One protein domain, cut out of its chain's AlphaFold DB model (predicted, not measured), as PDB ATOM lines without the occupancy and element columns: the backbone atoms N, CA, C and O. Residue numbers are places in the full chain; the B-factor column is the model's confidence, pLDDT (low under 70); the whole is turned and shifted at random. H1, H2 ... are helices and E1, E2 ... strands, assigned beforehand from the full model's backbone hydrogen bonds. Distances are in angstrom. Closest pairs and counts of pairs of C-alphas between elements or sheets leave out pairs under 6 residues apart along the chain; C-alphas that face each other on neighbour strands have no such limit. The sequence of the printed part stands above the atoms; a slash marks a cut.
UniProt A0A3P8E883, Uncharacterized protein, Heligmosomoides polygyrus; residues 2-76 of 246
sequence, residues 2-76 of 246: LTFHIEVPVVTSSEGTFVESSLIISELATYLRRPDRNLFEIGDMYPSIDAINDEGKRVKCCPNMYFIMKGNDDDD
ATOM      1  N   LEU A   2     135.139 156.087 254.176       27.52
ATOM      2  CA  LEU A   2     135.750 156.908 253.127       27.52
ATOM      3  C   LEU A   2     134.712 157.071 252.018       27.52
ATOM      4  O   LEU A   2     134.426 156.122 251.292       27.52
ATOM      5  N   THR A   3     134.095 158.243 251.941       26.92
ATOM      6  CA  THR A   3     133.285 158.647 250.796       26.92
ATOM      7  C   THR A   3     134.238 158.752 249.609       26.92
ATOM      8  O   THR A   3     134.982 159.723 249.496       26.92
ATOM      9  N   PHE A   4     134.282 157.723 248.760       32.09
ATOM     10  CA  PHE A   4     134.925 157.836 247.457       32.09
ATOM     11  C   PHE A   4     134.182 158.934 246.697       32.09
ATOM     12  O   PHE A   4     132.996 158.798 246.396       32.09
ATOM     13  N   HIS A   5     134.853 160.060 246.469       39.78
ATOM     14  CA  HIS A   5     134.365 161.077 245.555       39.78
ATOM     15  C   HIS A   5     134.552 160.500 244.153       39.78
ATOM     16  O   HIS A   5     135.661 160.493 243.630       39.78
ATOM     17  N   ILE A   6     133.504 159.868 243.625       50.97
ATOM     18  CA  ILE A   6     133.502 159.338 242.265       50.97
ATOM     19  C   ILE A   6     133.150 160.514 241.363       50.97
ATOM     20  O   ILE A   6     132.007 160.974 241.356       50.97
ATOM     21  N   GLU A   7     134.154 161.031 240.667       61.25
ATOM     22  CA  GLU A   7     133.948 161.975 239.574       61.25
ATOM     23  C   GLU A   7     133.353 161.211 238.378       61.25
ATOM     24  O   GLU A   7     133.580 160.016 238.207       61.25
ATOM     25  N   VAL A   8     132.492 161.875 237.613       70.38
ATOM     26  CA  VAL A   8     131.824 161.321 236.426       70.38
ATOM     27  C   VAL A   8     132.213 162.174 235.218       70.38
ATOM     28  O   VAL A   8     132.414 163.377 235.394       70.38
ATOM     29  N   PRO A   9     132.276 161.615 233.995       76.62
ATOM     30  CA  PRO A   9     131.838 160.279 233.574       76.62
ATOM     31  C   PRO A   9     132.801 159.147 233.955       76.62
ATOM     32  O   PRO A   9     134.012 159.307 233.914       76.62
ATOM     33  N   VAL A  10     132.241 157.968 234.246       74.38
ATOM     34  CA  VAL A  10     133.011 156.735 234.456       74.38
ATOM     35  C   VAL A  10     132.678 155.742 233.352       74.38
ATOM     36  O   VAL A  10     131.507 155.426 233.140       74.38
ATOM     37  N   VAL A  11     133.697 155.222 232.672       72.56
ATOM     38  CA  VAL A  11     133.557 154.123 231.711       72.56
ATOM     39  C   VAL A  11     134.175 152.869 232.310       72.56
ATOM     40  O   VAL A  11     135.361 152.835 232.629       72.56
ATOM     41  N   THR A  12     133.359 151.831 232.468       73.19
ATOM     42  CA  THR A  12     133.802 150.504 232.903       73.19
ATOM     43  C   THR A  12     133.759 149.540 231.730       73.19
ATOM     44  O   THR A  12     132.723 149.402 231.079       73.19
ATOM     45  N   SER A  13     134.857 148.835 231.496       66.94
ATOM     46  CA  SER A  13     134.929 147.701 230.575       66.94
ATOM     47  C   SER A  13     135.372 146.446 231.331       66.94
ATOM     48  O   SER A  13     135.757 146.522 232.499       66.94
ATOM     49  N   SER A  14     135.370 145.286 230.667       62.81
ATOM     50  CA  SER A  14     136.006 144.070 231.202       62.81
ATOM     51  C   SER A  14     137.497 144.257 231.513       62.81
ATOM     52  O   SER A  14     138.071 143.449 232.235       62.81
ATOM     53  N   GLU A  15     138.111 145.313 230.975       55.22
ATOM     54  CA  GLU A  15     139.543 145.592 231.036       55.22
ATOM     55  C   GLU A  15     139.900 146.726 232.022       55.22
ATOM     56  O   GLU A  15     141.082 146.968 232.247       55.22
ATOM     57  N   GLY A  16     138.924 147.402 232.656       60.38
ATOM     58  CA  GLY A  16     139.199 148.437 233.669       60.38
ATOM     59  C   GLY A  16     138.119 149.512 233.849       60.38
ATOM     60  O   GLY A  16     137.101 149.517 233.153       60.38
ATOM     61  N   THR A  17     138.365 150.432 234.792       63.59
ATOM     62  CA  THR A  17     137.515 151.596 235.111       63.59
ATOM     63  C   THR A  17     138.273 152.893 234.841       63.59
ATOM     64  O   THR A  17     139.314 153.138 235.450       63.59
ATOM     65  N   PHE A  18     137.702 153.750 234.003       67.06
ATOM     66  CA  PHE A  18     138.271 155.026 233.573       67.06
ATOM     67  C   PHE A  18     137.359 156.167 234.035       67.06
ATOM     68  O   PHE A  18     136.142 156.042 233.917       67.06
ATOM     69  N   VAL A  19     137.916 157.242 234.605       70.19
ATOM     70  CA  VAL A  19     137.152 158.251 235.384       70.19
ATOM     71  C   VAL A  19     137.315 159.684 234.856       70.19
ATOM     72  O   VAL A  19     136.470 160.533 235.103       70.19
ATOM     73  N   GLU A  20     138.382 159.962 234.106       80.62
ATOM     74  CA  GLU A  20     138.669 161.304 233.590       80.62
ATOM     75  C   GLU A  20     138.193 161.422 232.136       80.62
ATOM     76  O   GLU A  20     138.614 160.645 231.278       80.62
ATOM     77  N   SER A  21     137.311 162.381 231.843       85.50
ATOM     78  CA  SER A  21     136.593 162.445 230.555       85.50
ATOM     79  C   SER A  21     137.522 162.580 229.344       85.50
ATOM     80  O   SER A  21     137.422 161.809 228.385       85.50
ATOM     81  N   SER A  22     138.477 163.507 229.408       87.94
ATOM     82  CA  SER A  22     139.453 163.738 228.342       87.94
ATOM     83  C   SER A  22     140.431 162.573 228.179       87.94
ATOM     84  O   SER A  22     140.821 162.263 227.049       87.94
ATOM     85  N   LEU A  23     140.760 161.875 229.271       88.50
ATOM     86  CA  LEU A  23     141.582 160.667 229.234       88.50
ATOM     87  C   LEU A  23     140.842 159.509 228.557       88.50
ATOM     88  O   LEU A  23     141.389 158.923 227.629       88.50
ATOM     89  N   ILE A  24     139.585 159.254 228.941       89.62
ATOM     90  CA  ILE A  24     138.726 158.235 228.313       89.62
ATOM     91  C   ILE A  24     138.677 158.450 226.799       89.62
ATOM     92  O   ILE A  24     138.851 157.514 226.021       89.62
ATOM     93  N   ILE A  25     138.456 159.695 226.364       91.88
ATOM     94  CA  ILE A  25     138.402 160.034 224.938       91.88
ATOM     95  C   ILE A  25     139.745 159.742 224.259       91.88
ATOM     96  O   ILE A  25     139.756 159.181 223.164       91.88
ATOM     97  N   SER A  26     140.870 160.088 224.889       92.44
ATOM     98  CA  SER A  26     142.200 159.837 224.324       92.44
ATOM     99  C   SER A  26     142.558 158.355 224.259       92.44
ATOM    100  O   SER A  26     143.076 157.911 223.238       92.44
ATOM    101  N   GLU A  27     142.244 157.577 225.292       90.81
ATOM    102  CA  GLU A  27     142.446 156.126 225.311       90.81
ATOM    103  C   GLU A  27     141.607 155.443 224.230       90.81
ATOM    104  O   GLU A  27     142.134 154.655 223.446       90.81
ATOM    105  N   LEU A  28     140.321 155.794 224.116       90.50
ATOM    106  CA  LEU A  28     139.439 155.244 223.087       90.50
ATOM    107  C   LEU A  28     139.866 155.665 221.676       90.50
ATOM    108  O   LEU A  28     139.848 154.847 220.758       90.50
ATOM    109  N   ALA A  29     140.283 156.915 221.479       91.56
ATOM    110  CA  ALA A  29     140.775 157.378 220.185       91.56
ATOM    111  C   ALA A  29     142.096 156.695 219.798       91.56
ATOM    112  O   ALA A  29     142.250 156.264 218.654       91.56
ATOM    113  N   THR A  30     143.019 156.534 220.749       91.38
ATOM    114  CA  THR A  30     144.240 155.736 220.577       91.38
ATOM    115  C   THR A  30     143.895 154.292 220.233       91.38
ATOM    116  O   THR A  30     144.450 153.739 219.287       91.38
ATOM    117  N   TYR A  31     142.920 153.702 220.922       89.12
ATOM    118  CA  TYR A  31     142.448 152.345 220.655       89.12
ATOM    119  C   TYR A  31     141.884 152.195 219.246       89.12
ATOM    120  O   TYR A  31     142.215 151.242 218.546       89.12
ATOM    121  N   LEU A  32     141.098 153.156 218.765       88.88
ATOM    122  CA  LEU A  32     140.597 153.119 217.391       88.88
ATOM    123  C   LEU A  32     141.716 153.252 216.347       88.88
ATOM    124  O   LEU A  32     141.603 152.653 215.282       88.88
ATOM    125  N   ARG A  33     142.794 153.989 216.646       87.31
ATOM    126  CA  ARG A  33     143.926 154.210 215.723       87.31
ATOM    127  C   ARG A  33     145.011 153.131 215.783       87.31
ATOM    128  O   ARG A  33     145.769 152.998 214.831       87.31
ATOM    129  N   ARG A  34     145.097 152.359 216.870       86.75
ATOM    130  CA  ARG A  34     146.130 151.330 217.089       86.75
ATOM    131  C   ARG A  34     145.559 149.913 217.113       86.75
ATOM    132  O   ARG A  34     145.465 149.333 218.199       86.75
ATOM    133  N   PRO A  35     145.185 149.330 215.952       83.94
ATOM    134  CA  PRO A  35     144.633 147.970 215.867       83.94
ATOM    135  C   PRO A  35     145.536 146.900 216.499       83.94
ATOM    136  O   PRO A  35     145.042 145.857 216.913       83.94
ATOM    137  N   ASP A  36     146.836 147.183 216.620       85.38
ATOM    138  CA  ASP A  36     147.860 146.312 217.196       85.38
ATOM    139  C   ASP A  36     147.807 146.175 218.727       85.38
ATOM    140  O   ASP A  36     148.463 145.284 219.262       85.38
ATOM    141  N   ARG A  37     147.062 147.035 219.434       86.00
ATOM    142  CA  ARG A  37     147.015 147.069 220.907       86.00
ATOM    143  C   ARG A  37     145.616 146.853 221.463       86.00
ATOM    144  O   ARG A  37     144.629 147.273 220.852       86.00
ATOM    145  N   ASN A  38     145.529 146.220 222.630       86.25
ATOM    146  CA  ASN A  38     144.294 146.161 223.425       86.25
ATOM    147  C   ASN A  38     144.164 147.384 224.360       86.25
ATOM    148  O   ASN A  38     145.065 148.222 224.416       86.25
ATOM    149  N   LEU A  39     143.030 147.527 225.057       83.25
ATOM    150  CA  LEU A  39     142.768 148.721 225.868       83.25
ATOM    151  C   LEU A  39     143.655 148.764 227.123       83.25
ATOM    152  O   LEU A  39     144.067 149.848 227.530       83.25
ATOM    153  N   PHE A  40     144.009 147.606 227.689       82.44
ATOM    154  CA  PHE A  40     144.943 147.513 228.817       82.44
ATOM    155  C   PHE A  40     146.336 148.060 228.464       82.44
ATOM    156  O   PHE A  40     146.851 148.933 229.159       82.44
ATOM    157  N   GLU A  41     146.916 147.618 227.343       87.00
ATOM    158  CA  GLU A  41     148.221 148.109 226.865       87.00
ATOM    159  C   GLU A  41     148.204 149.607 226.540       87.00
ATOM    160  O   GLU A  41     149.235 150.275 226.606       87.00
ATOM    161  N   ILE A  42     147.044 150.139 226.152       87.69
ATOM    162  CA  ILE A  42     146.865 151.569 225.903       87.69
ATOM    163  C   ILE A  42     146.808 152.343 227.215       87.69
ATOM    164  O   ILE A  42     147.424 153.402 227.291       87.69
ATOM    165  N   GLY A  43     146.144 151.813 228.245       84.94
ATOM    166  CA  GLY A  43     146.121 152.417 229.581       84.94
ATOM    167  C   GLY A  43     147.530 152.643 230.144       84.94
ATOM    168  O   GLY A  43     147.810 153.699 230.710       84.94
ATOM    169  N   ASP A  44     148.463 151.721 229.884       86.94
ATOM    170  CA  ASP A  44     149.875 151.869 230.271       86.94
ATOM    171  C   ASP A  44     150.578 153.060 229.583       86.94
ATOM    172  O   ASP A  44     151.564 153.591 230.101       86.94
ATOM    173  N   MET A  45     150.071 153.526 228.436       88.06
ATOM    174  CA  MET A  45     150.595 154.710 227.739       88.06
ATOM    175  C   MET A  45     150.149 156.027 228.390       88.06
ATOM    176  O   MET A  45     150.726 157.081 228.106       88.06
ATOM    177  N   TYR A  46     149.163 155.980 229.290       89.12
ATOM    178  CA  TYR A  46     148.615 157.132 230.000       89.12
ATOM    179  C   TYR A  46     148.882 157.042 231.510       89.12
ATOM    180  O   TYR A  46     147.958 156.921 232.320       89.12
ATOM    181  N   PRO A  47     150.156 157.141 231.940       87.38
ATOM    182  CA  PRO A  47     150.483 157.064 233.350       87.38
ATOM    183  C   PRO A  47     149.840 158.229 234.099       87.38
ATOM    184  O   PRO A  47     149.874 159.388 233.675       87.38
ATOM    185  N   SER A  48     149.268 157.906 235.249       82.38
ATOM    186  CA  SER A  48     148.767 158.901 236.181       82.38
ATOM    187  C   SER A  48     149.826 159.231 237.222       82.38
ATOM    188  O   SER A  48     150.387 158.327 237.843       82.38
ATOM    189  N   ILE A  49     150.060 160.516 237.451       84.12
ATOM    190  CA  ILE A  49     150.968 161.027 238.474       84.12
ATOM    191  C   ILE A  49     150.174 161.747 239.563       84.12
ATOM    192  O   ILE A  49     149.157 162.383 239.290       84.12
ATOM    193  N   ASP A  50     150.648 161.667 240.802       84.19
ATOM    194  CA  ASP A  50     150.112 162.482 241.889       84.19
ATOM    195  C   ASP A  50     150.790 163.858 241.861       84.19
ATOM    196  O   ASP A  50     152.002 163.973 242.045       84.19
ATOM    197  N   ALA A  51     150.000 164.906 241.660       77.75
ATOM    198  CA  ALA A  51     150.421 166.299 241.722       77.75
ATOM    199  C   ALA A  51     149.728 167.026 242.880       77.75
ATOM    200  O   ALA A  51     148.751 166.547 243.458       77.75
ATOM    201  N   ILE A  52     150.244 168.196 243.244       80.19
ATOM    202  CA  ILE A  52     149.592 169.111 244.182       80.19
ATOM    203  C   ILE A  52     149.084 170.291 243.358       80.19
ATOM    204  O   ILE A  52     149.869 170.906 242.642       80.19
ATOM    205  N   ASN A  53     147.784 170.576 243.428       79.12
ATOM    206  CA  ASN A  53     147.195 171.715 242.725       79.12
ATOM    207  C   ASN A  53     147.492 173.045 243.447       79.12
ATOM    208  O   ASN A  53     148.003 173.059 244.569       79.12
ATOM    209  N   ASP A  54     147.095 174.166 242.841       75.62
ATOM    210  CA  ASP A  54     147.281 175.520 243.395       75.62
ATOM    211  C   ASP A  54     146.617 175.735 244.770       75.62
ATOM    212  O   ASP A  54     146.942 176.675 245.495       75.62
ATOM    213  N   GLU A  55     145.691 174.854 245.157       74.12
ATOM    214  CA  GLU A  55     144.990 174.870 246.444       74.12
ATOM    215  C   GLU A  55     145.659 173.967 247.501       74.12
ATOM    216  O   GLU A  55     145.140 173.810 248.607       74.12
ATOM    217  N   GLY A  56     146.803 173.349 247.185       76.25
ATOM    218  CA  GLY A  56     147.517 172.440 248.084       76.25
ATOM    219  C   GLY A  56     146.900 171.038 248.190       76.25
ATOM    220  O   GLY A  56     147.313 170.243 249.037       76.25
ATOM    221  N   LYS A  57     145.915 170.707 247.347       76.06
ATOM    222  CA  LYS A  57     145.245 169.401 247.315       76.06
ATOM    223  C   LYS A  57     146.008 168.441 246.404       76.06
ATOM    224  O   LYS A  57     146.399 168.803 245.297       76.06
ATOM    225  N   ARG A  58     146.165 167.190 246.846       76.12
ATOM    226  CA  ARG A  58     146.665 166.107 245.988       76.12
ATOM    227  C   ARG A  58     145.629 165.781 244.917       76.12
ATOM    228  O   ARG A  58     144.492 165.444 245.249       76.12
ATOM    229  N   VAL A  59     146.033 165.884 243.661       76.12
ATOM    230  CA  VAL A  59     145.238 165.564 242.479       76.12
ATOM    231  C   VAL A  59     146.007 164.561 241.635       76.12
ATOM    232  O   VAL A  59     147.220 164.670 241.480       76.12
ATOM    233  N   LYS A  60     145.305 163.562 241.115       77.75
ATOM    234  CA  LYS A  60     145.878 162.597 240.188       77.75
ATOM    235  C   LYS A  60     145.721 163.182 238.789       77.75
ATOM    236  O   LYS A  60     144.596 163.434 238.378       77.75
ATOM    237  N   CYS A  61     146.815 163.448 238.089       77.25
ATOM    238  CA  CYS A  61     146.780 163.999 236.737       77.25
ATOM    239  C   CYS A  61     147.493 163.072 235.754       77.25
ATOM    240  O   CYS A  61     148.413 162.341 236.115       77.25
ATOM    241  N   CYS A  62     147.060 163.082 234.498       83.75
ATOM    242  CA  CYS A  62     147.743 162.382 233.420       83.75
ATOM    243  C   CYS A  62     148.335 163.431 232.465       83.75
ATOM    244  O   CYS A  62     147.578 164.076 231.741       83.75
ATOM    245  N   PRO A  63     149.670 163.622 232.429       83.69
ATOM    246  CA  PRO A  63     150.297 164.661 231.602       83.69
ATOM    247  C   PRO A  63     149.985 164.521 230.110       83.69
ATOM    248  O   PRO A  63     149.920 165.502 229.378       83.69
ATOM    249  N   ASN A  64     149.767 163.282 229.668       87.00
ATOM    250  CA  ASN A  64     149.510 162.955 228.277       87.00
ATOM    251  C   ASN A  64     148.008 162.842 227.973       87.00
ATOM    252  O   ASN A  64     147.665 162.311 226.924       87.00
ATOM    253  N   MET A  65     147.106 163.331 228.836       87.31
ATOM    254  CA  MET A  65     145.658 163.116 228.675       87.31
ATOM    255  C   MET A  65     145.076 163.664 227.371       87.31
ATOM    256  O   MET A  65     144.068 163.148 226.911       87.31
ATOM    257  N   TYR A  66     145.704 164.660 226.744       89.44
ATOM    258  CA  TYR A  66     145.290 165.166 225.429       89.44
ATOM    259  C   TYR A  66     146.056 164.530 224.263       89.44
ATOM    260  O   TYR A  66     145.717 164.761 223.106       89.44
ATOM    261  N   PHE A  67     147.089 163.733 224.536       90.56
ATOM    262  CA  PHE A  67     147.917 163.110 223.511       90.56
ATOM    263  C   PHE A  67     147.257 161.846 222.964       90.56
ATOM    264  O   PHE A  67     146.793 161.004 223.731       90.56
ATOM    265  N   ILE A  68     147.244 161.686 221.642       90.81
ATOM    266  CA  ILE A  68     146.808 160.444 220.998       90.81
ATOM    267  C   ILE A  68     148.054 159.652 220.628       90.81
ATOM    268  O   ILE A  68     148.875 160.118 219.844       90.81
ATOM    269  N   MET A  69     148.212 158.472 221.222       88.38
ATOM    270  CA  MET A  69     149.412 157.652 221.060       88.38
ATOM    271  C   MET A  69     149.327 156.901 219.736       88.38
ATOM    272  O   MET A  69     148.815 155.787 219.671       88.38
ATOM    273  N   LYS A  70     149.788 157.530 218.660       82.12
ATOM    274  CA  LYS A  70     149.823 156.921 217.329       82.12
ATOM    275  C   LYS A  70     151.107 156.111 217.105       82.12
ATOM    276  O   LYS A  70     152.043 156.178 217.902       82.12
ATOM    277  N   GLY A  71     151.106 155.276 216.066       73.56
ATOM    278  CA  GLY A  71     152.286 154.534 215.612       73.56
ATOM    279  C   GLY A  71     153.285 155.418 214.850       73.56
ATOM    280  O   GLY A  71     153.266 156.636 214.977       73.56
ATOM    281  N   ASN A  72     154.154 154.800 214.045       62.09
ATOM    282  CA  ASN A  72     155.159 155.491 213.219       62.09
ATOM    283  C   ASN A  72     154.577 156.025 211.893       62.09
ATOM    284  O   ASN A  72     155.165 155.792 210.836       62.09
ATOM    285  N   ASP A  73     153.433 156.701 211.931       62.34
ATOM    286  CA  ASP A  73     152.863 157.322 210.733       62.34
ATOM    287  C   ASP A  73     153.328 158.785 210.611       62.34
ATOM    288  O   ASP A  73     153.484 159.489 211.611       62.34
ATOM    289  N   ASP A  74     153.586 159.231 209.374       55.62
ATOM    290  CA  ASP A  74     153.929 160.622 209.032       55.62
ATOM    291  C   ASP A  74     152.683 161.510 209.201       55.62
ATOM    292  O   ASP A  74     151.959 161.814 208.251       55.62
ATOM    293  N   ASP A  75     152.395 161.884 210.442       63.78
ATOM    294  CA  ASP A  75     151.272 162.748 210.779       63.78
ATOM    295  C   ASP A  75     151.606 164.237 210.644       63.78
ATOM    296  O   ASP A  75     152.725 164.697 210.896       63.78
ATOM    297  N   ASP A  76     150.582 165.029 210.317       77.44
ATOM    298  CA  ASP A  76     150.639 166.484 210.425       77.44
ATOM    299  C   ASP A  76     150.714 166.892 211.907       77.44
ATOM    300  O   ASP A  76     149.709 167.146 212.579       77.44
TER     301      ASP A  76
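AT A GLANCE: This is residues 2 to 76 of the 246 residues of an uncharacterized protein of Heligmosomoides polygyrus (UniProt A0A3P8E883). One helix, H1, forms the core, with the small hairpin E1-E2 by its first half, short H2 packed on it, and the unnamed stretch 62 to 76 running beside it; a second hairpin, E3-E4, lies away from it. The 75 printed residues run E1, E2, H1, H2, E3, E4, with both two-stranded sheets antiparallel. The class is mixed, with 32 residues in named elements, under half. The whole is only just loose, close to compact: radius of gyration of the C-alphas 14.0 A, spans 43 by 29 by 17 A.

HOW THE PARTS SIT: E1, residues 11 to 13, and E2, 16 to 18, form an antiparallel hairpin; N 11 and O 18 are 2.9 A apart. H1, residues 21 to 33, touches H2, residues 39 to 43, with residues 27 to 31 alone; the closest C-alphas, of Tyr 31 and Leu 39, are 6.4 A apart. In both helices every O i to N i+4 pair is within hydrogen-bond range. E3, residues 49 to 52, and E4, 58 to 61, form an antiparallel hairpin; N 49 and O 61 are 2.8 A apart. H1 and E3 are apart.

IN THESE COORDINATES: E1 begins at C-alpha 11 (133.557, 154.123, 231.711). H1 is 18.5 A long, E3 10.0 A and E4 9.5 A. E4 ends at C-alpha 61 (146.780, 163.999, 236.737).

THE WHOLE: The printed part has no cut, and the five links are tight. The farthest C-alphas, of Leu 2 and Asp 74, are 47.8 A apart. The model's pLDDT is under 70 at residues 2 to 7, 13 to 18 and 72 to 75.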